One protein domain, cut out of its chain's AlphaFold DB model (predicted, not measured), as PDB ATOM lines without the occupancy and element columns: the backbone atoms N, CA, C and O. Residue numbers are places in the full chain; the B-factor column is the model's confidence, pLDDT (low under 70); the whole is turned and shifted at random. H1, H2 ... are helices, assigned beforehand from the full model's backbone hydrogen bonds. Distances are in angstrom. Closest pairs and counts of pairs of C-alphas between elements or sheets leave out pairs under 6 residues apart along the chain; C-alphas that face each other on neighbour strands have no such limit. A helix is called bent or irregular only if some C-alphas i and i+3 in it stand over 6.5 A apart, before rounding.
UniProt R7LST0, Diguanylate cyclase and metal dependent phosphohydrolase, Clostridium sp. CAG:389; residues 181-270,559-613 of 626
ATOM      1  N   LEU A 181       4.869 109.389 141.016       64.06
ATOM      2  CA  LEU A 181       3.964 110.379 141.599       64.06
ATOM      3  C   LEU A 181       2.657 110.478 140.777       64.06
ATOM      4  O   LEU A 181       2.698 110.444 139.539       64.06
ATOM      5  N   PRO A 182       1.494 110.629 141.440       71.50
ATOM      6  CA  PRO A 182       0.197 110.576 140.777       71.50
ATOM      7  C   PRO A 182      -0.015 111.757 139.822       71.50
ATOM      8  O   PRO A 182       0.253 112.912 140.156       71.50
ATOM      9  N   LEU A 183      -0.561 111.463 138.641       81.56
ATOM     10  CA  LEU A 183      -1.000 112.464 137.664       81.56
ATOM     11  C   LEU A 183      -2.478 112.827 137.877       81.56
ATOM     12  O   LEU A 183      -3.247 112.084 138.490       81.56
ATOM     13  N   GLN A 184      -2.889 113.987 137.367       83.69
ATOM     14  CA  GLN A 184      -4.229 114.526 137.605       83.69
ATOM     15  C   GLN A 184      -5.277 113.959 136.636       83.69
ATOM     16  O   GLN A 184      -4.961 113.406 135.583       83.69
ATOM     17  N   THR A 185      -6.552 114.125 136.987       86.56
ATOM     18  CA  THR A 185      -7.696 113.844 136.107       86.56
ATOM     19  C   THR A 185      -8.603 115.078 136.054       86.56
ATOM     20  O   THR A 185      -8.596 115.855 137.012       86.56
ATOM     21  N   PRO A 186      -9.363 115.306 134.966       82.69
ATOM     22  CA  PRO A 186     -10.289 116.433 134.894       82.69
ATOM     23  C   PRO A 186     -11.321 116.420 136.030       82.69
ATOM     24  O   PRO A 186     -11.799 115.365 136.447       82.69
ATOM     25  N   GLU A 187     -11.711 117.602 136.508       76.44
ATOM     26  CA  GLU A 187     -12.761 117.723 137.520       76.44
ATOM     27  C   GLU A 187     -14.122 117.251 136.971       76.44
ATOM     28  O   GLU A 187     -14.454 117.469 135.806       76.44
ATOM     29  N   SER A 188     -14.946 116.641 137.831       76.75
ATOM     30  CA  SER A 188     -16.336 116.248 137.517       76.75
ATOM     31  C   SER A 188     -16.513 115.206 136.393       76.75
ATOM     32  O   SER A 188     -17.408 115.330 135.558       76.75
ATOM     33  N   ILE A 189     -15.702 114.142 136.396       85.44
ATOM     34  CA  ILE A 189     -15.824 112.988 135.482       85.44
ATOM     35  C   ILE A 189     -16.430 111.744 136.157       85.44
ATOM     36  O   ILE A 189     -16.371 111.586 137.382       85.44
ATOM     37  N   SER A 190     -17.014 110.847 135.353       87.19
ATOM     38  CA  SER A 190     -17.617 109.592 135.837       87.19
ATOM     39  C   SER A 190     -16.576 108.626 136.419       87.19
ATOM     40  O   SER A 190     -15.406 108.688 136.053       87.19
ATOM     41  N   SER A 191     -16.984 107.689 137.284       85.62
ATOM     42  CA  SER A 191     -16.062 106.691 137.858       85.62
ATOM     43  C   SER A 191     -15.365 105.836 136.795       85.62
ATOM     44  O   SER A 191     -14.170 105.604 136.901       85.62
ATOM     45  N   LYS A 192     -16.089 105.436 135.741       86.69
ATOM     46  CA  LYS A 192     -15.519 104.689 134.609       86.69
ATOM     47  C   LYS A 192     -14.500 105.527 133.836       86.69
ATOM     48  O   LYS A 192     -13.459 105.035 133.435       86.69
ATOM     49  N   GLU A 193     -14.782 106.816 133.658       90.69
ATOM     50  CA  GLU A 193     -13.837 107.721 133.006       90.69
ATOM     51  C   GLU A 193     -12.586 107.956 133.870       90.69
ATOM     52  O   GLU A 193     -11.490 108.040 133.325       90.69
ATOM     53  N   LYS A 194     -12.713 108.007 135.205       88.38
ATOM     54  CA  LYS A 194     -11.551 108.081 136.112       88.38
ATOM     55  C   LYS A 194     -10.614 106.887 135.948       88.38
ATOM     56  O   LYS A 194      -9.406 107.086 135.963       88.38
ATOM     57  N   GLU A 195     -11.162 105.686 135.787       87.62
ATOM     58  CA  GLU A 195     -10.387 104.467 135.535       87.62
ATOM     59  C   GLU A 195      -9.611 104.579 134.216       87.62
ATOM     60  O   GLU A 195      -8.388 104.452 134.214       87.62
ATOM     61  N   SER A 196     -10.279 104.983 133.129       91.12
ATOM     62  CA  SER A 196      -9.612 105.220 131.844       91.12
ATOM     63  C   SER A 196      -8.514 106.288 131.929       91.12
ATOM     64  O   SER A 196      -7.451 106.116 131.338       91.12
ATOM     65  N   TRP A 197      -8.721 107.371 132.686       91.88
ATOM     66  CA  TRP A 197      -7.669 108.364 132.936       91.88
ATOM     67  C   TRP A 197      -6.512 107.813 133.770       91.88
ATOM     68  O   TRP A 197      -5.369 108.183 133.519       91.88
ATOM     69  N   SER A 198      -6.783 106.948 134.747       86.62
ATOM     70  CA  SER A 198      -5.738 106.298 135.543       86.62
ATOM     71  C   SER A 198      -4.845 105.424 134.663       86.62
ATOM     72  O   SER A 198      -3.623 105.507 134.752       86.62
ATOM     73  N   GLU A 199      -5.443 104.635 133.770       83.56
ATOM     74  CA  GLU A 199      -4.705 103.822 132.800       83.56
ATOM     75  C   GLU A 199      -3.885 104.688 131.835       83.56
ATOM     76  O   GLU A 199      -2.696 104.435 131.641       83.56
ATOM     77  N   LEU A 200      -4.475 105.761 131.294       87.25
ATOM     78  CA  LEU A 200      -3.747 106.717 130.454       87.25
ATOM     79  C   LEU A 200      -2.563 107.344 131.202       87.25
ATOM     80  O   LEU A 200      -1.477 107.465 130.646       87.25
ATOM     81  N   ASN A 201      -2.757 107.732 132.460       86.19
ATOM     82  CA  ASN A 201      -1.711 108.332 133.283       86.19
ATOM     83  C   ASN A 201      -0.544 107.360 133.525       86.19
ATOM     84  O   ASN A 201       0.614 107.774 133.465       86.19
ATOM     85  N   ASN A 202      -0.832 106.071 133.722       78.38
ATOM     86  CA  ASN A 202       0.201 105.038 133.808       78.38
ATOM     87  C   ASN A 202       0.971 104.904 132.490       78.38
ATOM     88  O   ASN A 202       2.202 104.896 132.501       78.38
ATOM     89  N   LEU A 203       0.265 104.875 131.352       80.38
ATOM     90  CA  LEU A 203       0.896 104.850 130.028       80.38
ATOM     91  C   LEU A 203       1.805 106.069 129.814       80.38
ATOM     92  O   LEU A 203       2.929 105.911 129.350       80.38
ATOM     93  N   VAL A 204       1.356 107.268 130.197       84.19
ATOM     94  CA  VAL A 204       2.159 108.500 130.107       84.19
ATOM     95  C   VAL A 204       3.441 108.384 130.920       84.19
ATOM     96  O   VAL A 204       4.515 108.658 130.389       84.19
ATOM     97  N   ASN A 205       3.349 107.958 132.182       77.38
ATOM     98  CA  ASN A 205       4.524 107.814 133.040       77.38
ATOM     99  C   ASN A 205       5.547 106.829 132.463       77.38
ATOM    100  O   ASN A 205       6.736 107.145 132.414       77.38
ATOM    101  N   ILE A 206       5.084 105.675 131.976       71.94
ATOM    102  CA  ILE A 206       5.946 104.659 131.360       71.94
ATOM    103  C   ILE A 206       6.610 105.217 130.101       71.94
ATOM    104  O   ILE A 206       7.832 105.173 129.981       71.94
ATOM    105  N   SER A 207       5.835 105.799 129.188       81.06
ATOM    106  CA  SER A 207       6.379 106.286 127.925       81.06
ATOM    107  C   SER A 207       7.344 107.465 128.105       81.06
ATOM    108  O   SER A 207       8.346 107.550 127.394       81.06
ATOM    109  N   VAL A 208       7.096 108.369 129.064       82.88
ATOM    110  CA  VAL A 208       8.038 109.454 129.405       82.88
ATOM    111  C   VAL A 208       9.319 108.886 130.019       82.88
ATOM    112  O   VAL A 208      10.417 109.299 129.638       82.88
ATOM    113  N   TYR A 209       9.201 107.911 130.923       79.25
ATOM    114  CA  TYR A 209      10.355 107.223 131.499       79.25
ATOM    115  C   TYR A 209      11.209 106.549 130.415       79.25
ATOM    116  O   TYR A 209      12.411 106.808 130.330       79.25
ATOM    117  N   GLU A 210      10.601 105.734 129.547       75.88
ATOM    118  CA  GLU A 210      11.297 105.038 128.461       75.88
ATOM    119  C   GLU A 210      11.973 106.017 127.499       75.88
ATOM    120  O   GLU A 210      13.148 105.843 127.161       75.88
ATOM    121  N   PHE A 211      11.276 107.093 127.121       84.62
ATOM    122  CA  PHE A 211      11.841 108.173 126.319       84.62
ATOM    123  C   PHE A 211      13.118 108.746 126.953       84.62
ATOM    124  O   PHE A 211      14.157 108.814 126.292       84.62
ATOM    125  N   LEU A 212      13.086 109.091 128.244       83.75
ATOM    126  CA  LEU A 212      14.245 109.644 128.950       83.75
ATOM    127  C   LEU A 212      15.416 108.650 129.045       83.75
ATOM    128  O   LEU A 212      16.579 109.057 128.940       83.75
ATOM    129  N   GLN A 213      15.156 107.341 129.157       80.38
ATOM    130  CA  GLN A 213      16.221 106.324 129.166       80.38
ATOM    131  C   GLN A 213      16.987 106.230 127.835       80.38
ATOM    132  O   GLN A 213      18.132 105.748 127.805       80.38
ATOM    133  N   ASN A 214      16.421 106.721 126.729       81.94
ATOM    134  CA  ASN A 214      17.105 106.745 125.434       81.94
ATOM    135  C   ASN A 214      18.238 107.780 125.362       81.94
ATOM    136  O   ASN A 214      19.186 107.585 124.600       81.94
ATOM    137  N   PHE A 215      18.242 108.797 126.232       82.50
ATOM    138  CA  PHE A 215      19.364 109.739 126.374       82.50
ATOM    139  C   PHE A 215      20.574 109.126 127.103       82.50
ATOM    140  O   PHE A 215      21.649 109.733 127.154       82.50
ATOM    141  N   ARG A 216      20.417 107.920 127.680       73.56
ATOM    142  CA  ARG A 216      21.403 107.247 128.547       73.56
ATOM    143  C   ARG A 216      21.993 108.204 129.589       73.56
ATOM    144  O   ARG A 216      23.210 108.438 129.570       73.56
ATOM    145  N   PRO A 217      21.173 108.816 130.457       70.50
ATOM    146  CA  PRO A 217      21.692 109.720 131.475       70.50
ATOM    147  C   PRO A 217      22.746 108.992 132.323       70.50
ATOM    148  O   PRO A 217      22.532 107.865 132.768       70.50
ATOM    149  N   SER A 218      23.918 109.611 132.496       70.06
ATOM    150  CA  SER A 218      24.906 109.128 133.467       70.06
ATOM    151  C   SER A 218      24.398 109.404 134.887       70.06
ATOM    152  O   SER A 218      23.453 110.169 135.070       70.06
ATOM    153  N   LYS A 219      25.039 108.822 135.908       64.19
ATOM    154  CA  LYS A 219      24.687 109.072 137.322       64.19
ATOM    155  C   LYS A 219      24.685 110.560 137.706       64.19
ATOM    156  O   LYS A 219      23.852 110.985 138.484       64.19
ATOM    157  N   ASN A 220      25.560 111.348 137.085       66.25
ATOM    158  CA  ASN A 220      25.701 112.785 137.329       66.25
ATOM    159  C   ASN A 220      24.910 113.641 136.319       66.25
ATOM    160  O   ASN A 220      25.090 114.859 136.245       66.25
ATOM    161  N   PHE A 221      24.103 113.017 135.456       75.06
ATOM    162  CA  PHE A 221      23.220 113.764 134.576       75.06
ATOM    163  C   PHE A 221      22.119 114.384 135.428       75.06
ATOM    164  O   PHE A 221      21.192 113.700 135.829       75.06
ATOM    165  N   GLU A 222      22.223 115.677 135.698       76.06
ATOM    166  CA  GLU A 222      21.181 116.408 136.413       76.06
ATOM    167  C   GLU A 222      20.068 116.791 135.426       76.06
ATOM    168  O   GLU A 222      20.301 117.575 134.486       76.06
ATOM    169  N   PHE A 223      18.879 116.215 135.612       75.25
ATOM    170  CA  PHE A 223      17.673 116.659 134.918       75.25
ATOM    171  C   PHE A 223      17.147 117.872 135.690       75.25
ATOM    172  O   PHE A 223      17.017 117.807 136.904       75.25
ATOM    173  N   LYS A 224      16.979 119.010 135.011       73.06
ATOM    174  CA  LYS A 224      16.620 120.298 135.634       73.06
ATOM    175  C   LYS A 224      15.372 120.864 134.979       73.06
ATOM    176  O   LYS A 224      15.139 120.545 133.805       73.06
ATOM    177  N   PRO A 225      14.720 121.864 135.600       69.44
ATOM    178  CA  PRO A 225      13.594 122.552 134.984       69.44
ATOM    179  C   PRO A 225      13.965 123.181 133.635       69.44
ATOM    180  O   PRO A 225      13.154 123.196 132.717       69.44
ATOM    181  N   GLN A 226      15.217 123.624 133.459       70.06
ATOM    182  CA  GLN A 226      15.692 124.167 132.181       70.06
ATOM    183  C   GLN A 226      15.653 123.137 131.038       70.06
ATOM    184  O   GLN A 226      15.415 123.516 129.898       70.06
ATOM    185  N   GLN A 227      15.835 121.845 131.318       72.25
ATOM    186  CA  GLN A 227      15.767 120.790 130.305       72.25
ATOM    187  C   GLN A 227      14.312 120.492 129.945       72.25
ATOM    188  O   GLN A 227      14.017 120.191 128.794       72.25
ATOM    189  N   ILE A 228      13.398 120.645 130.906       68.94
ATOM    190  CA  ILE A 228      11.954 120.572 130.665       68.94
ATOM    191  C   ILE A 228      11.509 121.762 129.809       68.94
ATOM    192  O   ILE A 228      10.783 121.578 128.834       68.94
ATOM    193  N   VAL A 229      12.012 122.967 130.093       68.06
ATOM    194  CA  VAL A 229      11.805 124.150 129.243       68.06
ATOM    195  C   VAL A 229      12.362 123.909 127.842       68.06
ATOM    196  O   VAL A 229      11.642 124.093 126.868       68.06
ATOM    197  N   ASP A 230      13.597 123.419 127.728       67.00
ATOM    198  CA  ASP A 230      14.212 123.078 126.441       67.00
ATOM    199  C   ASP A 230      13.422 121.991 125.686       67.00
ATOM    200  O   ASP A 230      13.448 121.962 124.458       67.00
ATOM    201  N   SER A 231      12.711 121.114 126.405       70.12
ATOM    202  CA  SER A 231      11.856 120.077 125.822       70.12
ATOM    203  C   SER A 231      10.465 120.553 125.419       70.12
ATOM    204  O   SER A 231       9.801 119.897 124.618       70.12
ATOM    205  N   SER A 232      10.012 121.689 125.958       72.56
ATOM    206  CA  SER A 232       8.626 122.141 125.816       72.56
ATOM    207  C   SER A 232       8.216 122.363 124.362       72.56
ATOM    208  O   SER A 232       7.092 122.033 123.969       72.56
ATOM    209  N   ASP A 233       9.164 122.816 123.543       68.81
ATOM    210  CA  ASP A 233       8.982 122.978 122.111       68.81
ATOM    211  C   ASP A 233       8.653 121.631 121.456       68.81
ATOM    212  O   ASP A 233       7.574 121.471 120.883       68.81
ATOM    213  N   PHE A 234       9.524 120.619 121.547       76.31
ATOM    214  CA  PHE A 234       9.234 119.356 120.866       76.31
ATOM    215  C   PHE A 234       8.060 118.616 121.508       76.31
ATOM    216  O   PHE A 234       7.280 118.027 120.769       76.31
ATOM    217  N   VAL A 235       7.882 118.667 122.832       81.50
ATOM    218  CA  VAL A 235       6.769 117.996 123.525       81.50
ATOM    219  C   VAL A 235       5.435 118.530 123.016       81.50
ATOM    220  O   VAL A 235       4.593 117.751 122.566       81.50
ATOM    221  N   THR A 236       5.257 119.853 123.015       77.25
ATOM    222  CA  THR A 236       4.008 120.484 122.566       77.25
ATOM    223  C   THR A 236       3.765 120.221 121.086       77.25
ATOM    224  O   THR A 236       2.686 119.768 120.711       77.25
ATOM    225  N   ASN A 237       4.773 120.440 120.240       74.19
ATOM    226  CA  ASN A 237       4.614 120.295 118.792       74.19
ATOM    227  C   ASN A 237       4.389 118.850 118.360       74.19
ATOM    228  O   ASN A 237       3.613 118.594 117.441       74.19
ATOM    229  N   THR A 238       5.021 117.904 119.047       79.44
ATOM    230  CA  THR A 238       4.777 116.477 118.843       79.44
ATOM    231  C   THR A 238       3.336 116.127 119.176       79.44
ATOM    232  O   THR A 238       2.668 115.481 118.377       79.44
ATOM    233  N   PHE A 239       2.841 116.581 120.330       80.62
ATOM    234  CA  PHE A 239       1.465 116.324 120.745       80.62
ATOM    235  C   PHE A 239       0.447 116.900 119.768       80.62
ATOM    236  O   PHE A 239      -0.519 116.227 119.422       80.62
ATOM    237  N   VAL A 240       0.679 118.128 119.300       78.12
ATOM    238  CA  VAL A 240      -0.168 118.769 118.289       78.12
ATOM    239  C   VAL A 240      -0.146 117.976 116.991       78.12
ATOM    240  O   VAL A 240      -1.209 117.621 116.503       78.12
ATOM    241  N   SER A 241       1.039 117.651 116.470       81.62
ATOM    242  CA  SER A 241       1.197 116.868 115.238       81.62
ATOM    243  C   SER A 241       0.521 115.501 115.329       81.62
ATOM    244  O   SER A 241      -0.225 115.149 114.425       81.62
ATOM    245  N   LEU A 242       0.723 114.755 116.419       84.06
ATOM    246  CA  LEU A 242       0.095 113.446 116.612       84.06
ATOM    247  C   LEU A 242      -1.421 113.544 116.698       84.06
ATOM    248  O   LEU A 242      -2.117 112.765 116.059       84.06
ATOM    249  N   LEU A 243      -1.946 114.485 117.487       84.38
ATOM    250  CA  LEU A 243      -3.391 114.666 117.593       84.38
ATOM    251  C   LEU A 243      -3.997 115.072 116.249       84.38
ATOM    252  O   LEU A 243      -5.034 114.531 115.887       84.38
ATOM    253  N   ASP A 244      -3.357 115.972 115.501       83.50
ATOM    254  CA  ASP A 244      -3.850 116.388 114.184       83.50
ATOM    255  C   ASP A 244      -3.840 115.226 113.186       83.50
ATOM    256  O   ASP A 244      -4.840 114.991 112.511       83.50
ATOM    257  N   GLU A 245      -2.755 114.446 113.150       84.69
ATOM    258  CA  GLU A 245      -2.628 113.252 112.306       84.69
ATOM    259  C   GLU A 245      -3.697 112.209 112.631       84.69
ATOM    260  O   GLU A 245      -4.365 111.708 111.731       84.69
ATOM    261  N   LYS A 246      -3.908 111.908 113.918       85.88
ATOM    262  CA  LYS A 246      -4.904 110.919 114.365       85.88
ATOM    263  C   LYS A 246      -6.344 111.411 114.234       85.88
ATOM    264  O   LYS A 246      -7.269 110.609 114.318       85.88
ATOM    265  N   MET A 247      -6.541 112.715 114.047       85.38
ATOM    266  CA  MET A 247      -7.847 113.342 113.849       85.38
ATOM    267  C   MET A 247      -8.078 113.786 112.395       85.38
ATOM    268  O   MET A 247      -8.980 114.589 112.141       85.38
ATOM    269  N   ASP A 248      -7.280 113.301 111.439       84.94
ATOM    270  CA  ASP A 248      -7.385 113.634 110.013       84.94
ATOM    271  C   ASP A 248      -7.381 115.154 109.732       84.94
ATOM    272  O   ASP A 248      -8.166 115.663 108.928       84.94
ATOM    273  N   ASN A 249      -6.494 115.895 110.401       80.00
ATOM    274  CA  ASN A 249      -6.352 117.357 110.335       80.00
ATOM    275  C   ASN A 249      -7.577 118.153 110.842       80.00
ATOM    276  O   ASN A 249      -7.872 119.248 110.351       80.00
ATOM    277  N   ASN A 250      -8.326 117.603 111.806       81.81
ATOM    278  CA  ASN A 250      -9.533 118.226 112.367       81.81
ATOM    279  C   ASN A 250      -9.370 118.718 113.816       81.81
ATOM    280  O   ASN A 250     -10.325 118.674 114.601       81.81
ATOM    281  N   LEU A 251      -8.188 119.215 114.195       82.69
ATOM    282  CA  LEU A 251      -7.975 119.781 115.530       82.69
ATOM    283  C   LEU A 251      -8.952 120.936 115.871       82.69
ATOM    284  O   LEU A 251      -9.216 121.822 115.047       82.69
ATOM    285  N   PRO A 252      -9.466 121.017 117.119       81.94
ATOM    286  CA  PRO A 252     -10.362 122.096 117.523       81.94
ATOM    287  C   PRO A 252      -9.705 123.483 117.450       81.94
ATOM    288  O   PRO A 252      -8.711 123.755 118.122       81.94
ATOM    289  N   LYS A 253     -10.338 124.435 116.748       76.88
ATOM    290  CA  LYS A 253      -9.824 125.817 116.592       76.88
ATOM    291  C   LYS A 253      -9.481 126.516 117.916       76.88
ATOM    292  O   LYS A 253      -8.489 127.238 117.999       76.88
ATOM    293  N   LYS A 254     -10.288 126.296 118.962       75.75
ATOM    294  CA  LYS A 254     -10.041 126.849 120.308       75.75
ATOM    295  C   LYS A 254      -8.740 126.324 120.916       75.75
ATOM    296  O   LYS A 254      -8.017 127.091 121.536       75.75
ATOM    297  N   PHE A 255      -8.439 125.045 120.703       77.38
ATOM    298  CA  PHE A 255      -7.208 124.419 121.169       77.38
ATOM    299  C   PHE A 255      -5.995 124.959 120.405       77.38
ATOM    300  O   PHE A 255      -5.034 125.402 121.024       77.38
ATOM    301  N   THR A 256      -6.084 125.060 119.074       70.69
ATOM    302  CA  THR A 256      -5.000 125.647 118.265       70.69
ATOM    303  C   THR A 256      -4.745 127.125 118.579       70.69
ATOM    304  O   THR A 256      -3.612 127.578 118.471       70.69
ATOM    305  N   SER A 257      -5.777 127.889 118.967       71.12
ATOM    306  CA  SER A 257      -5.621 129.290 119.390       71.12
ATOM    307  C   SER A 257      -4.929 129.380 120.745       71.12
ATOM    308  O   SER A 257      -3.941 130.088 120.864       71.12
ATOM    309  N   PHE A 258      -5.397 128.604 121.730       72.75
ATOM    310  CA  PHE A 258      -4.796 128.542 123.064       72.75
ATOM    311  C   PHE A 258      -3.299 128.212 123.003       72.75
ATOM    312  O   PHE A 258      -2.491 128.867 123.650       72.75
ATOM    313  N   LEU A 259      -2.918 127.234 122.180       67.00
ATOM    314  CA  LEU A 259      -1.516 126.858 122.029       67.00
ATOM    315  C   LEU A 259      -0.670 127.944 121.367       67.00
ATOM    316  O   LEU A 259       0.469 128.120 121.764       67.00
ATOM    317  N   LYS A 260      -1.207 128.698 120.401       64.75
ATOM    318  CA  LYS A 260      -0.478 129.830 119.804       64.75
ATOM    319  C   LYS A 260      -0.214 130.953 120.808       64.75
ATOM    320  O   LYS A 260       0.812 131.616 120.693       64.75
ATOM    321  N   ASP A 261      -1.125 131.151 121.755       63.66
ATOM    322  CA  ASP A 261      -1.020 132.205 122.764       63.66
ATOM    323  C   ASP A 261      -0.054 131.815 123.902       63.66
ATOM    324  O   ASP A 261       0.737 132.642 124.348       63.66
ATOM    325  N   GLU A 262      -0.082 130.552 124.339       56.84
ATOM    326  CA  GLU A 262       0.734 130.045 125.460       56.84
ATOM    327  C   GLU A 262       2.093 129.461 125.020       56.84
ATOM    328  O   GLU A 262       3.058 129.485 125.781       56.84
ATOM    329  N   TYR A 263       2.192 128.957 123.784       59.81
ATOM    330  CA  TYR A 263       3.368 128.271 123.226       59.81
ATOM    331  C   TYR A 263       3.643 128.748 121.782       59.81
ATOM    332  O   TYR A 263       3.398 128.026 120.813       59.81
ATOM    333  N   PRO A 264       4.156 129.979 121.595       48.41
ATOM    334  CA  PRO A 264       4.185 130.661 120.296       48.41
ATOM    335  C   PRO A 264       5.192 130.096 119.277       48.41
ATOM    336  O   PRO A 264       5.250 130.591 118.149       48.41
ATOM    337  N   TYR A 265       6.008 129.100 119.643       49.75
ATOM    338  CA  TYR A 265       7.096 128.598 118.805       49.75
ATOM    339  C   TYR A 265       6.857 127.157 118.328       49.75
ATOM    340  O   TYR A 265       6.771 126.212 119.111       49.75
ATOM    341  N   ILE A 266       6.794 127.000 117.004       48.41
ATOM    342  CA  ILE A 266       6.786 125.707 116.312       48.41
ATOM    343  C   ILE A 266       8.140 125.570 115.594       48.41
ATOM    344  O   ILE A 266       8.308 126.149 114.517       48.41
ATOM    345  N   PRO A 267       9.150 124.880 116.160       52.81
ATOM    346  CA  PRO A 267      10.320 124.431 115.421       52.81
ATOM    347  C   PRO A 267       9.922 123.640 114.175       52.81
ATOM    348  O   PRO A 267       9.080 122.747 114.221       52.81
ATOM    349  N   ILE A 268      10.580 123.964 113.065       57.53
ATOM    350  CA  ILE A 268      10.510 123.200 111.822       57.53
ATOM    351  C   ILE A 268      11.665 122.200 111.856       57.53
ATOM    352  O   ILE A 268      12.823 122.605 111.991       57.53
ATOM    353  N   TYR A 269      11.332 120.914 111.769       66.06
ATOM    354  CA  TYR A 269      12.288 119.823 111.594       66.06
ATOM    355  C   TYR A 269      12.129 119.260 110.186       66.06
ATOM    356  O   TYR A 269      11.001 119.129 109.701       66.06
ATOM    357  N   ASP A 270      13.243 118.927 109.541       70.50
ATOM    358  CA  ASP A 270      13.200 118.244 108.251       70.50
ATOM    359  C   ASP A 270      12.620 116.834 108.434       70.50
ATOM    360  O   ASP A 270      12.772 116.202 109.484       70.50
ATOM    361  N   ASP A 559      15.880 114.151 116.602       92.75
ATOM    362  CA  ASP A 559      15.821 112.820 117.211       92.75
ATOM    363  C   ASP A 559      14.943 112.812 118.460       92.75
ATOM    364  O   ASP A 559      14.135 111.905 118.624       92.75
ATOM    365  N   ALA A 560      15.044 113.835 119.317       91.25
ATOM    366  CA  ALA A 560      14.171 113.962 120.482       91.25
ATOM    367  C   ALA A 560      12.703 114.143 120.083       91.25
ATOM    368  O   ALA A 560      11.842 113.506 120.683       91.25
ATOM    369  N   TYR A 561      12.422 114.948 119.055       89.69
ATOM    370  CA  TYR A 561      11.069 115.132 118.529       89.69
ATOM    371  C   TYR A 561      10.469 113.805 118.036       89.69
ATOM    372  O   TYR A 561       9.421 113.383 118.523       89.69
ATOM    373  N   PHE A 562      11.150 113.097 117.130       88.62
ATOM    374  CA  PHE A 562      10.632 111.852 116.553       88.62
ATOM    375  C   PHE A 562      10.610 110.693 117.559       88.62
ATOM    376  O   PHE A 562       9.648 109.925 117.586       88.62
ATOM    377  N   ALA A 563      11.607 110.600 118.445       89.75
ATOM    378  CA  ALA A 563      11.590 109.656 119.559       89.75
ATOM    379  C   ALA A 563      10.383 109.903 120.465       89.75
ATOM    380  O   ALA A 563       9.635 108.979 120.773       89.75
ATOM    381  N   PHE A 564      10.157 111.152 120.868       90.00
ATOM    382  CA  PHE A 564       9.027 111.484 121.724       90.00
ATOM    383  C   PHE A 564       7.691 111.210 121.029       90.00
ATOM    384  O   PHE A 564       6.779 110.656 121.641       90.00
ATOM    385  N   LYS A 565       7.606 111.501 119.724       85.19
ATOM    386  CA  LYS A 565       6.447 111.186 118.884       85.19
ATOM    387  C   LYS A 565       6.110 109.704 118.927       85.19
ATOM    388  O   LYS A 565       4.981 109.332 119.237       85.19
ATOM    389  N   LYS A 566       7.111 108.855 118.709       85.56
ATOM    390  CA  LYS A 566       6.959 107.399 118.761       85.56
ATOM    391  C   LYS A 566       6.562 106.901 120.154       85.56
ATOM    392  O   LYS A 566       5.691 106.045 120.259       85.56
ATOM    393  N   ALA A 567       7.148 107.457 121.219       82.31
ATOM    394  CA  ALA A 567       6.817 107.082 122.599       82.31
ATOM    395  C   ALA A 567       5.364 107.420 122.981       82.31
ATOM    396  O   ALA A 567       4.735 106.685 123.745       82.31
ATOM    397  N   MET A 568       4.831 108.533 122.464       87.12
ATOM    398  CA  MET A 568       3.496 109.040 122.800       87.12
ATOM    399  C   MET A 568       2.366 108.497 121.920       87.12
ATOM    400  O   MET A 568       1.205 108.669 122.293       87.12
ATOM    401  N   ASP A 569       2.657 107.830 120.796       84.38
ATOM    402  CA  ASP A 569       1.628 107.374 119.847       84.38
ATOM    403  C   ASP A 569       0.544 106.522 120.529       84.38
ATOM    404  O   ASP A 569      -0.648 106.809 120.421       84.38
ATOM    405  N   ASN A 570       0.959 105.546 121.343       82.12
ATOM    406  CA  ASN A 570       0.038 104.687 122.089       82.12
ATOM    407  C   ASN A 570      -0.793 105.456 123.125       82.12
ATOM    408  O   ASN A 570      -1.965 105.139 123.320       82.12
ATOM    409  N   CYS A 571      -0.217 106.470 123.776       86.56
ATOM    410  CA  CYS A 571      -0.951 107.310 124.722       86.56
ATOM    411  C   CYS A 571      -2.045 108.108 124.000       86.56
ATOM    412  O   CYS A 571      -3.160 108.213 124.507       86.56
ATOM    413  N   VAL A 572      -1.743 108.645 122.812       87.88
ATOM    414  CA  VAL A 572      -2.705 109.402 121.996       87.88
ATOM    415  C   VAL A 572      -3.815 108.497 121.460       87.88
ATOM    416  O   VAL A 572      -4.984 108.855 121.596       87.88
ATOM    417  N   ASN A 573      -3.484 107.314 120.930       85.75
ATOM    418  CA  ASN A 573      -4.487 106.339 120.479       85.75
ATOM    419  C   ASN A 573      -5.422 105.957 121.634       85.75
ATOM    420  O   ASN A 573      -6.639 106.100 121.530       85.75
ATOM    421  N   TYR A 574      -4.845 105.577 122.780       88.75
ATOM    422  CA  TYR A 574      -5.620 105.216 123.962       88.75
ATOM    423  C   TYR A 574      -6.525 106.366 124.422       88.75
ATOM    424  O   TYR A 574      -7.695 106.141 124.734       88.75
ATOM    425  N   TYR A 575      -6.007 107.598 124.445       92.81
ATOM    426  CA  TYR A 575      -6.774 108.789 124.802       92.81
ATOM    427  C   TYR A 575      -8.000 108.974 123.897       92.81
ATOM    428  O   TYR A 575      -9.103 109.166 124.407       92.81
ATOM    429  N   LEU A 576      -7.827 108.884 122.576       91.25
ATOM    430  CA  LEU A 576      -8.914 109.063 121.609       91.25
ATOM    431  C   LEU A 576      -9.957 107.939 121.683       91.25
ATOM    432  O   LEU A 576     -11.152 108.207 121.567       91.25
ATOM    433  N   GLU A 577      -9.523 106.703 121.919       92.12
ATOM    434  CA  GLU A 577     -10.395 105.525 121.965       92.12
ATOM    435  C   GLU A 577     -11.179 105.401 123.280       92.12
ATOM    436  O   GLU A 577     -12.336 104.973 123.277       92.12
ATOM    437  N   ASN A 578     -10.567 105.769 124.411       91.19
ATOM    438  CA  ASN A 578     -11.078 105.414 125.739       91.19
ATOM    439  C   ASN A 578     -11.582 106.611 126.551       91.19
ATOM    440  O   ASN A 578     -12.379 106.424 127.474       91.19
ATOM    441  N   ILE A 579     -11.177 107.846 126.224       93.62
ATOM    442  CA  ILE A 579     -11.661 109.039 126.928       93.62
ATOM    443  C   ILE A 579     -12.893 109.621 126.207       93.62
ATOM    444  O   ILE A 579     -12.803 110.067 125.062       93.62
ATOM    445  N   PRO A 580     -14.066 109.710 126.867       91.00
ATOM    446  CA  PRO A 580     -15.282 110.214 126.231       91.00
ATOM    447  C   PRO A 580     -15.126 111.646 125.704       91.00
ATOM    448  O   PRO A 580     -14.696 112.539 126.438       91.00
ATOM    449  N   ASN A 581     -15.554 111.904 124.465       88.81
ATOM    450  CA  ASN A 581     -15.452 113.220 123.812       88.81
ATOM    451  C   ASN A 581     -14.017 113.790 123.744       88.81
ATOM    452  O   ASN A 581     -13.858 115.016 123.702       88.81
ATOM    453  N   ALA A 582     -12.987 112.934 123.751       88.12
ATOM    454  CA  ALA A 582     -11.577 113.320 123.656       88.12
ATOM    455  C   ALA A 582     -11.314 114.308 122.506       88.12
ATOM    456  O   ALA A 582     -10.821 115.409 122.734       88.12
ATOM    457  N   GLU A 583     -11.776 113.972 121.300       86.81
ATOM    458  CA  GLU A 583     -11.586 114.731 120.053       86.81
ATOM    459  C   GLU A 583     -12.190 116.158 120.064       86.81
ATOM    460  O   GLU A 583     -11.790 117.020 119.285       86.81
ATOM    461  N   LYS A 584     -13.156 116.447 120.952       85.69
ATOM    462  CA  LYS A 584     -13.872 117.745 121.006       85.69
ATOM    463  C   LYS A 584     -13.522 118.578 122.232       85.69
ATOM    464  O   LYS A 584     -13.808 119.777 122.262       85.69
ATOM    465  N   SER A 585     -12.958 117.965 123.271       87.94
ATOM    466  CA  SER A 585     -12.784 118.612 124.568       87.94
ATOM    467  C   SER A 585     -11.404 119.250 124.714       87.94
ATOM    468  O   SER A 585     -10.445 118.609 125.139       87.94
ATOM    469  N   THR A 586     -11.326 120.560 124.464       83.81
ATOM    470  CA  THR A 586     -10.106 121.356 124.695       83.81
ATOM    471  C   THR A 586      -9.570 121.193 126.121       83.81
ATOM    472  O   THR A 586      -8.369 121.041 126.306       83.81
ATOM    473  N   THR A 587     -10.441 121.156 127.134       84.75
ATOM    474  CA  THR A 587     -10.035 120.976 128.537       84.75
ATOM    475  C   THR A 587      -9.337 119.640 128.773       84.75
ATOM    476  O   THR A 587      -8.319 119.598 129.460       84.75
ATOM    477  N   LYS A 588      -9.845 118.549 128.184       89.19
ATOM    478  CA  LYS A 588      -9.231 117.222 128.325       89.19
ATOM    479  C   LYS A 588      -7.898 117.144 127.580       89.19
ATOM    480  O   LYS A 588      -6.955 116.589 128.130       89.19
ATOM    481  N   MET A 589      -7.796 117.735 126.387       86.69
ATOM    482  CA  MET A 589      -6.530 117.799 125.641       86.69
ATOM    483  C   MET A 589      -5.461 118.576 126.422       86.69
ATOM    484  O   MET A 589      -4.331 118.119 126.563       86.69
ATOM    485  N   VAL A 590      -5.832 119.724 127.001       82.88
ATOM    486  CA  VAL A 590      -4.933 120.519 127.853       82.88
ATOM    487  C   VAL A 590      -4.521 119.737 129.101       82.88
ATOM    488  O   VAL A 590      -3.350 119.764 129.470       82.88
ATOM    489  N   GLN A 591      -5.445 119.012 129.740       86.44
ATOM    490  CA  GLN A 591      -5.107 118.178 130.896       86.44
ATOM    491  C   GLN A 591      -4.132 117.054 130.529       86.44
ATOM    492  O   GLN A 591      -3.202 116.791 131.284       86.44
ATOM    493  N   PHE A 592      -4.309 116.426 129.366       88.69
ATOM    494  CA  PHE A 592      -3.408 115.386 128.884       88.69
ATOM    495  C   PHE A 592      -1.984 115.930 128.681       88.69
ATOM    496  O   PHE A 592      -1.033 115.375 129.228       88.69
ATOM    497  N   ILE A 593      -1.839 117.080 128.015       84.44
ATOM    498  CA  ILE A 593      -0.535 117.744 127.848       84.44
ATOM    499  C   ILE A 593       0.074 118.124 129.206       84.44
ATOM    500  O   ILE A 593       1.260 117.898 129.439       84.44
ATOM    501  N   ARG A 594      -0.724 118.659 130.140       82.19
ATOM    502  CA  ARG A 594      -0.248 118.968 131.499       82.19
ATOM    503  C   ARG A 594       0.279 117.728 132.209       82.19
ATOM    504  O   ARG A 594       1.354 117.799 132.787       82.19
ATOM    505  N   ASN A 595      -0.426 116.603 132.121       85.50
ATOM    506  CA  ASN A 595      -0.004 115.343 132.733       85.50
ATOM    507  C   ASN A 595       1.337 114.850 132.176       85.50
ATOM    508  O   ASN A 595       2.155 114.342 132.934       85.50
ATOM    509  N   VAL A 596       1.601 115.053 130.885       86.25
ATOM    510  CA  VAL A 596       2.898 114.744 130.266       86.25
ATOM    511  C   VAL A 596       4.012 115.608 130.864       86.25
ATOM    512  O   VAL A 596       5.031 115.076 131.296       86.25
ATOM    513  N   TYR A 597       3.812 116.924 130.972       82.25
ATOM    514  CA  TYR A 597       4.783 117.816 131.619       82.25
ATOM    515  C   TYR A 597       4.988 117.499 133.100       82.25
ATOM    516  O   TYR A 597       6.119 117.489 133.583       82.25
ATOM    517  N   THR A 598       3.906 117.211 133.824       80.81
ATOM    518  CA  THR A 598       3.977 116.760 135.215       80.81
ATOM    519  C   THR A 598       4.750 115.452 135.319       80.81
ATOM    520  O   THR A 598       5.556 115.311 136.228       80.81
ATOM    521  N   SER A 599       4.595 114.530 134.368       81.88
ATOM    522  CA  SER A 599       5.388 113.304 134.332       81.88
ATOM    523  C   SER A 599       6.882 113.595 134.159       81.88
ATOM    524  O   SER A 599       7.684 113.064 134.920       81.88
ATOM    525  N   PHE A 600       7.277 114.509 133.261       80.69
ATOM    526  CA  PHE A 600       8.677 114.950 133.159       80.69
ATOM    527  C   PHE A 600       9.208 115.538 134.476       80.69
ATOM    528  O   PHE A 600      10.305 115.175 134.895       80.69
ATOM    529  N   LEU A 601       8.433 116.393 135.151       78.12
ATOM    530  CA  LEU A 601       8.795 116.941 136.467       78.12
ATOM    531  C   LEU A 601       8.929 115.837 137.524       78.12
ATOM    532  O   LEU A 601       9.868 115.842 138.313       78.12
ATOM    533  N   ASN A 602       8.031 114.854 137.517       77.00
ATOM    534  CA  ASN A 602       8.106 113.712 138.424       77.00
ATOM    535  C   ASN A 602       9.371 112.880 138.164       77.00
ATOM    536  O   ASN A 602      10.027 112.466 139.116       77.00
ATOM    537  N   GLN A 603       9.747 112.668 136.896       77.12
ATOM    538  CA  GLN A 603      10.996 111.982 136.545       77.12
ATOM    539  C   GLN A 603      12.232 112.784 136.944       77.12
ATOM    540  O   GLN A 603      13.244 112.190 137.297       77.12
ATOM    541  N   GLU A 604      12.167 114.114 136.912       74.38
ATOM    542  CA  GLU A 604      13.220 114.981 137.441       74.38
ATOM    543  C   GLU A 604      13.458 114.729 138.924       74.38
ATOM    544  O   GLU A 604      14.581 114.414 139.319       74.38
ATOM    545  N   VAL A 605      12.388 114.807 139.716       67.81
ATOM    546  CA  VAL A 605      12.422 114.561 141.159       67.81
ATOM    547  C   VAL A 605      12.948 113.153 141.435       67.81
ATOM    548  O   VAL A 605      13.950 113.001 142.126       67.81
ATOM    549  N   LEU A 606      12.356 112.131 140.810       68.50
ATOM    550  CA  LEU A 606      12.741 110.735 141.017       68.50
ATOM    551  C   LEU A 606      14.197 110.465 140.614       68.50
ATOM    552  O   LEU A 606      14.931 109.794 141.342       68.50
ATOM    553  N   HIS A 607      14.635 110.958 139.454       70.06
ATOM    554  CA  HIS A 607      16.003 110.747 138.975       70.06
ATOM    555  C   HIS A 607      17.019 111.438 139.888       70.06
ATOM    556  O   HIS A 607      18.034 110.823 140.214       70.06
ATOM    557  N   ASN A 608      16.742 112.664 140.336       66.69
ATOM    558  CA  ASN A 608      17.645 113.402 141.217       66.69
ATOM    559  C   ASN A 608      17.674 112.812 142.643       66.69
ATOM    560  O   ASN A 608      18.740 112.744 143.238       66.69
ATOM    561  N   GLU A 609      16.559 112.294 143.166       63.44
ATOM    562  CA  GLU A 609      16.505 111.688 144.510       63.44
ATOM    563  C   GLU A 609      17.099 110.266 144.571       63.44
ATOM    564  O   GLU A 609      17.693 109.882 145.574       63.44
ATOM    565  N   THR A 610      16.959 109.453 143.515       57.78
ATOM    566  CA  THR A 610      17.285 108.007 143.577       57.78
ATOM    567  C   THR A 610      18.650 107.612 143.004       57.78
ATOM    568  O   THR A 610      19.086 106.468 143.196       57.78
ATOM    569  N   ARG A 611      19.332 108.501 142.266       52.28
ATOM    570  CA  ARG A 611      20.641 108.215 141.639       52.28
ATOM    571  C   ARG A 611      21.844 108.863 142.316       52.28
ATOM    572  O   ARG A 611      22.946 108.380 142.050       52.28
ATOM    573  N   GLU A 612      21.666 109.843 143.203       47.94
ATOM    574  CA  GLU A 612      22.777 110.400 143.997       47.94
ATOM    575  C   GLU A 612      23.485 109.316 144.839       47.94
ATOM    576  O   GLU A 612      24.709 109.329 144.963       47.94
ATOM    577  N   ASP A 613      22.749 108.288 145.283       38.97
ATOM    578  CA  ASP A 613      23.266 107.232 146.169       38.97
ATOM    579  C   ASP A 613      23.733 105.940 145.462       38.97
ATOM    580  O   ASP A 613      24.253 105.017 146.101       38.97
TER     581      ASP A 613
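What this domain is: This is residues 181 to 270 and 559 to 613 of the 626 residues of the protein "Diguanylate cyclase and metal dependent phosphohydrolase" of Clostridium sp. CAG:389 (UniProt R7LST0). Four helices pack as a ring, with the long H5 opposite the bent H4 and with H1 and the kinked H2 each packing on both. H3, a short fifth helix, is near the beginning of H5. The 145 printed residues hold five named helices, H1 to H5, and no named strand: all helix. The whole is compact, with a radius of gyration of the C-alphas of 15.4 A and spans of 45 by 40 by 24 A.

Where its parts are: H5, residues 586 to 611, is 37.5 A long and ends at C-alpha 611 (20.641, 108.215, 141.639). H1, residues 191 to 213, is 33.4 A long and begins at C-alpha 191 (-16.062, 106.691, 137.858). H2, residues 225 to 246, is 30.0 A long, with a kink of 38 degrees near residue 232; it is only just irregular, C-alphas 230 and 233 being 6.8 A apart. H3 is residues 253 to 262, 14.4 A. H4, residues 559 to 578, was assigned as one helix by its hydrogen bonds but is bent, C-alphas 567 and 570 being 7.2 A apart; its arms are H4a, 559 to 567, 12.0 A, and H4b, 570 to 578, 11.7 A.

How they stand to each other: H5 touches H1 with residues 595 to 603 alone, at a steep tilt of 48 degrees; the closest C-alphas, of Asn 205 and Ser 599, are 5.7 A apart. H5 touches H2, opposite ways at 39 degrees, closest at the C-alphas of Ile 228 and Phe 600, 7.0 A. H1 touches H4b with residues 196 to 204 alone, opposite ways at a shallow tilt of 8 degrees, closest at the C-alphas of Leu 203 and Cys 571, 6.1 A. H2 touches H4a with residues 234 to 242 alone, closest at the C-alphas of Phe 234 and Tyr 561, 5.2 A. H3 and H5 are close but not clearly touching. H4a and H5 are apart. Every O i to N i+4 pair is within hydrogen-bond range in H1, H3, H4a, H4b and H5; in H2, 16 of 18.

The domain as a whole: The farthest C-alphas, of Asn 250 and Asp 613, are 48.4 A apart. Residues 271 to 558 are not printed; C-alphas 270 and 559 are 10.8 A apart across the cut. The link from H1 to H2 is long. Mean pLDDT of the printed part is 78.3; residues under 70 include 259 to 269 and 608 to 613.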